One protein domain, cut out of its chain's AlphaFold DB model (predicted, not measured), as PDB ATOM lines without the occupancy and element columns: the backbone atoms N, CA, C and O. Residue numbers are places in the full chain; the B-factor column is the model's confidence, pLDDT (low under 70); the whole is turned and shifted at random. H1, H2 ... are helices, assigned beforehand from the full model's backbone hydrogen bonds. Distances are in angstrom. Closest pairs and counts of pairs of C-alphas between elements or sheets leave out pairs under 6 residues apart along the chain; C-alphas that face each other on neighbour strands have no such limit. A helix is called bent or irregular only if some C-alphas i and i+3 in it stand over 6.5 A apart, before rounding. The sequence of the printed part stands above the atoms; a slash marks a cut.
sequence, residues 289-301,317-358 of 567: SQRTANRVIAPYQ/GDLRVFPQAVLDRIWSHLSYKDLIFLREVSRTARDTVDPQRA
ATOM      1  N   SER A 289      83.955 105.516 151.289       62.75
ATOM      2  CA  SER A 289      82.938 105.868 150.296       62.75
ATOM      3  C   SER A 289      82.779 107.383 150.191       62.75
ATOM      4  O   SER A 289      83.030 108.096 151.160       62.75
ATOM      5  N   GLN A 290      82.279 107.904 149.066       58.75
ATOM      6  CA  GLN A 290      82.005 109.345 148.971       58.75
ATOM      7  C   GLN A 290      81.052 109.814 150.091       58.75
ATOM      8  O   GLN A 290      81.167 110.936 150.569       58.75
ATOM      9  N   ARG A 291      80.165 108.936 150.591       61.50
ATOM     10  CA  ARG A 291      79.348 109.197 151.790       61.50
ATOM     11  C   ARG A 291      80.182 109.240 153.077       61.50
ATOM     12  O   ARG A 291      79.907 110.078 153.926       61.50
ATOM     13  N   THR A 292      81.182 108.374 153.228       64.31
ATOM     14  CA  THR A 292      82.114 108.357 154.369       64.31
ATOM     15  C   THR A 292      82.997 109.607 154.370       64.31
ATOM     16  O   THR A 292      83.058 110.296 155.383       64.31
ATOM     17  N   ALA A 293      83.579 109.976 153.224       64.19
ATOM     18  CA  ALA A 293      84.325 111.224 153.059       64.19
ATOM     19  C   ALA A 293      83.447 112.444 153.394       64.19
ATOM     20  O   ALA A 293      83.813 113.264 154.234       64.19
ATOM     21  N   ASN A 294      82.234 112.517 152.834       65.31
ATOM     22  CA  ASN A 294      81.294 113.598 153.142       65.31
ATOM     23  C   ASN A 294      80.898 113.622 154.634       65.31
ATOM     24  O   ASN A 294      80.788 114.702 155.200       65.31
ATOM     25  N   ARG A 295      80.740 112.468 155.306       66.75
ATOM     26  CA  ARG A 295      80.483 112.388 156.764       66.75
ATOM     27  C   ARG A 295      81.643 112.910 157.617       66.75
ATOM     28  O   ARG A 295      81.397 113.394 158.717       66.75
ATOM     29  N   VAL A 296      82.877 112.819 157.127       66.12
ATOM     30  CA  VAL A 296      84.078 113.352 157.793       66.12
ATOM     31  C   VAL A 296      84.189 114.867 157.601       66.12
ATOM     32  O   VAL A 296      84.649 115.555 158.506       66.12
ATOM     33  N   ILE A 297      83.712 115.394 156.468       64.25
ATOM     34  CA  ILE A 297      83.716 116.831 156.135       64.25
ATOM     35  C   ILE A 297      82.516 117.577 156.764       64.25
ATOM     36  O   ILE A 297      82.642 118.730 157.180       64.25
ATOM     37  N   ALA A 298      81.360 116.916 156.897       67.12
ATOM     38  CA  ALA A 298      80.100 117.489 157.388       67.12
ATOM     39  C   ALA A 298      80.127 118.232 158.748       67.12
ATOM     40  O   ALA A 298      79.376 119.201 158.888       67.12
ATOM     41  N   PRO A 299      80.950 117.864 159.751       61.28
ATOM     42  CA  PRO A 299      81.052 118.625 160.999       61.28
ATOM     43  C   PRO A 299      81.569 120.050 160.759       61.28
ATOM     44  O   PRO A 299      81.014 121.012 161.286       61.28
ATOM     45  N   TYR A 300      82.575 120.194 159.891       57.59
ATOM     46  CA  TYR A 300      83.178 121.484 159.543       57.59
ATOM     47  C   TYR A 300      82.256 122.335 158.658       57.59
ATOM     48  O   TYR A 300      82.305 123.559 158.730       57.59
ATOM     49  N   GLN A 301      81.365 121.699 157.884       61.50
ATOM     50  CA  GLN A 301      80.285 122.395 157.172       61.50
ATOM     51  C   GLN A 301      79.264 123.007 158.149       61.50
ATOM     52  O   GLN A 301      78.791 124.116 157.931       61.50
ATOM     53  N   GLY A 317      79.592 121.571 149.226       66.19
ATOM     54  CA  GLY A 317      80.147 120.355 148.629       66.19
ATOM     55  C   GLY A 317      81.555 120.517 148.041       66.19
ATOM     56  O   GLY A 317      82.208 119.502 147.787       66.19
ATOM     57  N   ASP A 318      82.039 121.747 147.831       78.19
ATOM     58  CA  ASP A 318      83.398 121.986 147.343       78.19
ATOM     59  C   ASP A 318      84.391 122.174 148.502       78.19
ATOM     60  O   ASP A 318      84.325 123.130 149.275       78.19
ATOM     61  N   LEU A 319      85.366 121.263 148.587       81.12
ATOM     62  CA  LEU A 319      86.480 121.333 149.535       81.12
ATOM     63  C   LEU A 319      87.299 122.626 149.395       81.12
ATOM     64  O   LEU A 319      87.877 123.076 150.380       81.12
ATOM     65  N   ARG A 320      87.315 123.248 148.208       82.56
ATOM     66  CA  ARG A 320      88.037 124.500 147.926       82.56
ATOM     67  C   ARG A 320      87.500 125.715 148.700       82.56
ATOM     68  O   ARG A 320      88.163 126.746 148.720       82.56
ATOM     69  N   VAL A 321      86.327 125.610 149.335       86.88
ATOM     70  CA  VAL A 321      85.752 126.664 150.195       86.88
ATOM     71  C   VAL A 321      86.444 126.731 151.568       86.88
ATOM     72  O   VAL A 321      86.442 127.782 152.209       86.88
ATOM     73  N   PHE A 322      87.062 125.641 152.034       85.50
ATOM     74  CA  PHE A 322      87.765 125.630 153.318       85.50
ATOM     75  C   PHE A 322      89.152 126.291 153.208       85.50
ATOM     76  O   PHE A 322      89.896 125.989 152.273       85.50
ATOM     77  N   PRO A 323      89.566 127.129 154.182       92.12
ATOM     78  CA  PRO A 323      90.925 127.665 154.226       92.12
ATOM     79  C   PRO A 323      91.973 126.545 154.260       92.12
ATOM     80  O   PRO A 323      91.792 125.549 154.963       92.12
ATOM     81  N   GLN A 324      93.102 126.732 153.567       87.31
ATOM     82  CA  GLN A 324      94.122 125.684 153.413       87.31
ATOM     83  C   GLN A 324      94.609 125.116 154.758       87.31
ATOM     84  O   GLN A 324      94.748 123.908 154.884       87.31
ATOM     85  N   ALA A 325      94.768 125.945 155.796       87.62
ATOM     86  CA  ALA A 325      95.157 125.488 157.135       87.62
ATOM     87  C   ALA A 325      94.139 124.526 157.794       87.62
ATOM     88  O   ALA A 325      94.518 123.691 158.615       87.62
ATOM     89  N   VAL A 326      92.853 124.610 157.433       89.88
ATOM     90  CA  VAL A 326      91.805 123.681 157.893       89.88
ATOM     91  C   VAL A 326      91.889 122.370 157.114       89.88
ATOM     92  O   VAL A 326      91.886 121.303 157.724       89.88
ATOM     93  N   LEU A 327      92.032 122.447 155.784       90.25
ATOM     94  CA  LEU A 327      92.241 121.280 154.920       90.25
ATOM     95  C   LEU A 327      93.486 120.495 155.346       90.25
ATOM     96  O   LEU A 327      93.392 119.303 155.613       90.25
ATOM     97  N   ASP A 328      94.615 121.179 155.516       88.06
ATOM     98  CA  ASP A 328      95.882 120.625 155.997       88.06
ATOM     99  C   ASP A 328      95.718 119.863 157.314       88.06
ATOM    100  O   ASP A 328      96.269 118.774 157.480       88.06
ATOM    101  N   ARG A 329      94.928 120.409 158.245       87.81
ATOM    102  CA  ARG A 329      94.683 119.787 159.547       87.81
ATOM    103  C   ARG A 329      93.783 118.557 159.437       87.81
ATOM    104  O   ARG A 329      94.081 117.549 160.076       87.81
ATOM    105  N   ILE A 330      92.755 118.589 158.586       89.75
ATOM    106  CA  ILE A 330      91.934 117.409 158.265       89.75
ATOM    107  C   ILE A 330      92.807 116.326 157.613       89.75
ATOM    108  O   ILE A 330      92.792 115.182 158.061       89.75
ATOM    109  N   TRP A 331      93.621 116.683 156.614       91.38
ATOM    110  CA  TRP A 331      94.522 115.761 155.918       91.38
ATOM    111  C   TRP A 331      95.589 115.166 156.846       91.38
ATOM    112  O   TRP A 331      95.881 113.980 156.732       91.38
ATOM    113  N   SER A 332      96.099 115.926 157.823       87.81
ATOM    114  CA  SER A 332      97.050 115.434 158.838       87.81
ATOM    115  C   SER A 332      96.488 114.348 159.771       87.81
ATOM    116  O   SER A 332      97.236 113.736 160.531       87.81
ATOM    117  N   HIS A 333      95.173 114.113 159.752       89.69
ATOM    118  CA  HIS A 333      94.505 113.084 160.551       89.69
ATOM    119  C   HIS A 333      94.116 111.830 159.754       89.69
ATOM    120  O   HIS A 333      93.565 110.905 160.356       89.69
ATOM    121  N   LEU A 334      94.395 111.797 158.444       93.62
ATOM    122  CA  LEU A 334      94.106 110.680 157.541       93.62
ATOM    123  C   LEU A 334      95.376 109.892 157.208       93.62
ATOM    124  O   LEU A 334      96.454 110.477 157.092       93.62
ATOM    125  N   SER A 335      95.243 108.583 156.980       95.00
ATOM    126  CA  SER A 335      96.401 107.773 156.600       95.00
ATOM    127  C   SER A 335      96.867 108.077 155.174       95.00
ATOM    128  O   SER A 335      96.094 108.525 154.320       95.00
ATOM    129  N   TYR A 336      98.128 107.764 154.859       95.12
ATOM    130  CA  TYR A 336      98.657 107.893 153.490       95.12
ATOM    131  C   TYR A 336      97.809 107.136 152.448       95.12
ATOM    132  O   TYR A 336      97.611 107.608 151.328       95.12
ATOM    133  N   LYS A 337      97.258 105.986 152.854       94.50
ATOM    134  CA  LYS A 337      96.367 105.112 152.077       94.50
ATOM    135  C   LYS A 337      95.052 105.822 151.734       94.50
ATOM    136  O   LYS A 337      94.641 105.812 150.574       94.50
ATOM    137  N   ASP A 338      94.457 106.504 152.713       94.31
ATOM    138  CA  ASP A 338      93.220 107.274 152.545       94.31
ATOM    139  C   ASP A 338      93.445 108.534 151.707       94.31
ATOM    140  O   ASP A 338      92.624 108.856 150.852       94.31
ATOM    141  N   LEU A 339      94.573 109.225 151.894       94.75
ATOM    142  CA  LEU A 339      94.922 110.420 151.119       94.75
ATOM    143  C   LEU A 339      95.171 110.089 149.639       94.75
ATOM    144  O   LEU A 339      94.689 110.816 148.769       94.75
ATOM    145  N   ILE A 340      95.856 108.980 149.330       93.88
ATOM    146  CA  ILE A 340      95.956 108.467 147.951       93.88
ATOM    147  C   ILE A 340      94.559 108.170 147.401       93.88
ATOM    148  O   ILE A 340      94.197 108.678 146.339       93.88
ATOM    149  N   PHE A 341      93.761 107.391 148.135       93.00
ATOM    150  CA  PHE A 341      92.437 106.970 147.689       93.00
ATOM    151  C   PHE A 341      91.503 108.166 147.421       93.00
ATOM    152  O   PHE A 341      90.877 108.233 146.363       93.00
ATOM    153  N   LEU A 342      91.451 109.152 148.324       92.44
ATOM    154  CA  LEU A 342      90.671 110.382 148.161       92.44
ATOM    155  C   LEU A 342      91.096 111.166 146.914       92.44
ATOM    156  O   LEU A 342      90.233 111.608 146.154       92.44
ATOM    157  N   ARG A 343      92.408 111.294 146.676       93.69
ATOM    158  CA  ARG A 343      92.974 111.981 145.502       93.69
ATOM    159  C   ARG A 343      92.641 111.271 144.182       93.69
ATOM    160  O   ARG A 343      92.466 111.916 143.142       93.69
ATOM    161  N   GLU A 344      92.545 109.942 144.216       92.44
ATOM    162  CA  GLU A 344      92.114 109.127 143.081       92.44
ATOM    163  C   GLU A 344      90.609 109.284 142.811       92.44
ATOM    164  O   GLU A 344      90.240 109.573 141.669       92.44
ATOM    165  N   VAL A 345      89.734 109.155 143.819       91.12
ATOM    166  CA  VAL A 345      88.272 109.105 143.590       91.12
ATOM    167  C   VAL A 345      87.572 110.463 143.504       91.12
ATOM    168  O   VAL A 345      86.616 110.590 142.739       91.12
ATOM    169  N   SER A 346      88.019 111.480 144.245       90.88
ATOM    170  CA  SER A 346      87.363 112.794 144.284       90.88
ATOM    171  C   SER A 346      88.121 113.827 143.452       90.88
ATOM    172  O   SER A 346      89.318 114.048 143.632       90.88
ATOM    173  N   ARG A 347      87.405 114.508 142.545       88.62
ATOM    174  CA  ARG A 347      87.982 115.560 141.689       88.62
ATOM    175  C   ARG A 347      88.426 116.784 142.498       88.62
ATOM    176  O   ARG A 347      89.504 117.292 142.245       88.62
ATOM    177  N   THR A 348      87.643 117.221 143.487       85.75
ATOM    178  CA  THR A 348      87.996 118.364 144.350       85.75
ATOM    179  C   THR A 348      89.112 118.023 145.339       85.75
ATOM    180  O   THR A 348      89.945 118.876 145.636       85.75
ATOM    181  N   ALA A 349      89.193 116.766 145.790       88.62
ATOM    182  CA  ALA A 349      90.324 116.286 146.585       88.62
ATOM    183  C   ALA A 349      91.615 116.173 145.756       88.62
ATOM    184  O   ALA A 349      92.698 116.390 146.285       88.62
ATOM    185  N   ARG A 350      91.530 115.867 144.454       91.06
ATOM    186  CA  ARG A 350      92.702 115.635 143.589       91.06
ATOM    187  C   ARG A 350      93.720 116.777 143.576       91.06
ATOM    188  O   ARG A 350      94.928 116.514 143.507       91.06
ATOM    189  N   ASP A 351      93.200 117.999 143.656       89.62
ATOM    190  CA  ASP A 351      93.946 119.256 143.580       89.62
ATOM    191  C   ASP A 351      94.326 119.805 144.970       89.62
ATOM    192  O   ASP A 351      95.254 120.599 145.079       89.62
ATOM    193  N   THR A 352      93.610 119.395 146.027       91.19
ATOM    194  CA  THR A 352      93.735 119.934 147.400       91.19
ATOM    195  C   THR A 352      94.381 118.965 148.397       91.19
ATOM    196  O   THR A 352      94.827 119.387 149.466       91.19
ATOM    197  N   VAL A 353      94.445 117.672 148.065       92.75
ATOM    198  CA  VAL A 353      95.124 116.624 148.836       92.75
ATOM    199  C   VAL A 353      96.511 116.382 148.253       92.75
ATOM    200  O   VAL A 353      96.652 115.873 147.136       92.75
ATOM    201  N   ASP A 354      97.540 116.644 149.057       90.88
ATOM    202  CA  ASP A 354      98.874 116.089 148.841       90.88
ATOM    203  C   ASP A 354      99.144 114.922 149.813       90.88
ATOM    204  O   ASP A 354      99.403 115.150 150.998       90.88
ATOM    205  N   PRO A 355      99.156 113.663 149.333       92.56
ATOM    206  CA  PRO A 355      99.521 112.511 150.148       92.56
ATOM    207  C   PRO A 355     100.949 112.593 150.711       92.56
ATOM    208  O   PRO A 355     101.236 111.967 151.729       92.56
ATOM    209  N   GLN A 356     101.859 113.383 150.120       88.69
ATOM    210  CA  GLN A 356     103.202 113.561 150.687       88.69
ATOM    211  C   GLN A 356     103.197 114.309 152.034       88.69
ATOM    212  O   GLN A 356     104.221 114.309 152.716       88.69
ATOM    213  N   ARG A 357     102.048 114.826 152.494       87.06
ATOM    214  CA  ARG A 357     101.859 115.412 153.834       87.06
ATOM    215  C   ARG A 357     101.359 114.435 154.908       87.06
ATOM    216  O   ARG A 357     101.262 114.834 156.064       87.06
ATOM    217  N   ALA A 358     101.089 113.168 154.569       90.69
ATOM    218  CA  ALA A 358     100.759 112.132 155.559       90.69
ATOM    219  C   ALA A 358     101.909 111.900 156.562       90.69
ATOM    220  O   ALA A 358     103.062 112.252 156.273       90.69
TER     221      ALA A 358
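AT A GLANCE: This is residues 289 to 301 and 317 to 358 of the 567 residues of the protein "F-box domain-containing protein" of Magnaporthiopsis poae (strain ATCC 64411 / 73-15) (UniProt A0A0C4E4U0). Three short helices, H2, H3 and H4, make a triangle, with H3 and H4 meeting at a corner, and H1 runs along one side of this group. The printed part has 55 residues with four named helices, H1 to H4 in order, and no named strand: all helix. It is compact, with a radius of gyration of the C-alphas of 10.1 A, and spans 25 by 24 by 18 A.

IN THESE COORDINATES: H1, residues 290 to 301, begins at C-alpha 290 (82.005, 109.345, 148.971) and is 15.5 A long; it is irregular, but only just, with C-alphas 296 and 299 6.9 A apart. H2 is residues 324 to 331, 10.2 A. H3 is residues 336 to 345, 14.4 A. H4, residues 347 to 352, 9.2 A, ends at C-alpha 352 (93.735, 119.934, 147.400).

HOW THE PARTS SIT: H1 and H2 are near each other. H3 and H4 touch only at the corner, closest C-alphas Arg 343 and Arg 350 at 4.1 A. Every O i to N i+4 pair is within hydrogen-bond range in H2 and H3, 6 of 8 in H1, and 0 of 2 in H4, where 2 of 3 O i to N i+3 pairs are.

THE WHOLE: Residues 302 to 316 are not printed; C-alphas 301 and 317 are 8.8 A apart. Residues 289 to 301 and 317 are under 70 in pLDDT.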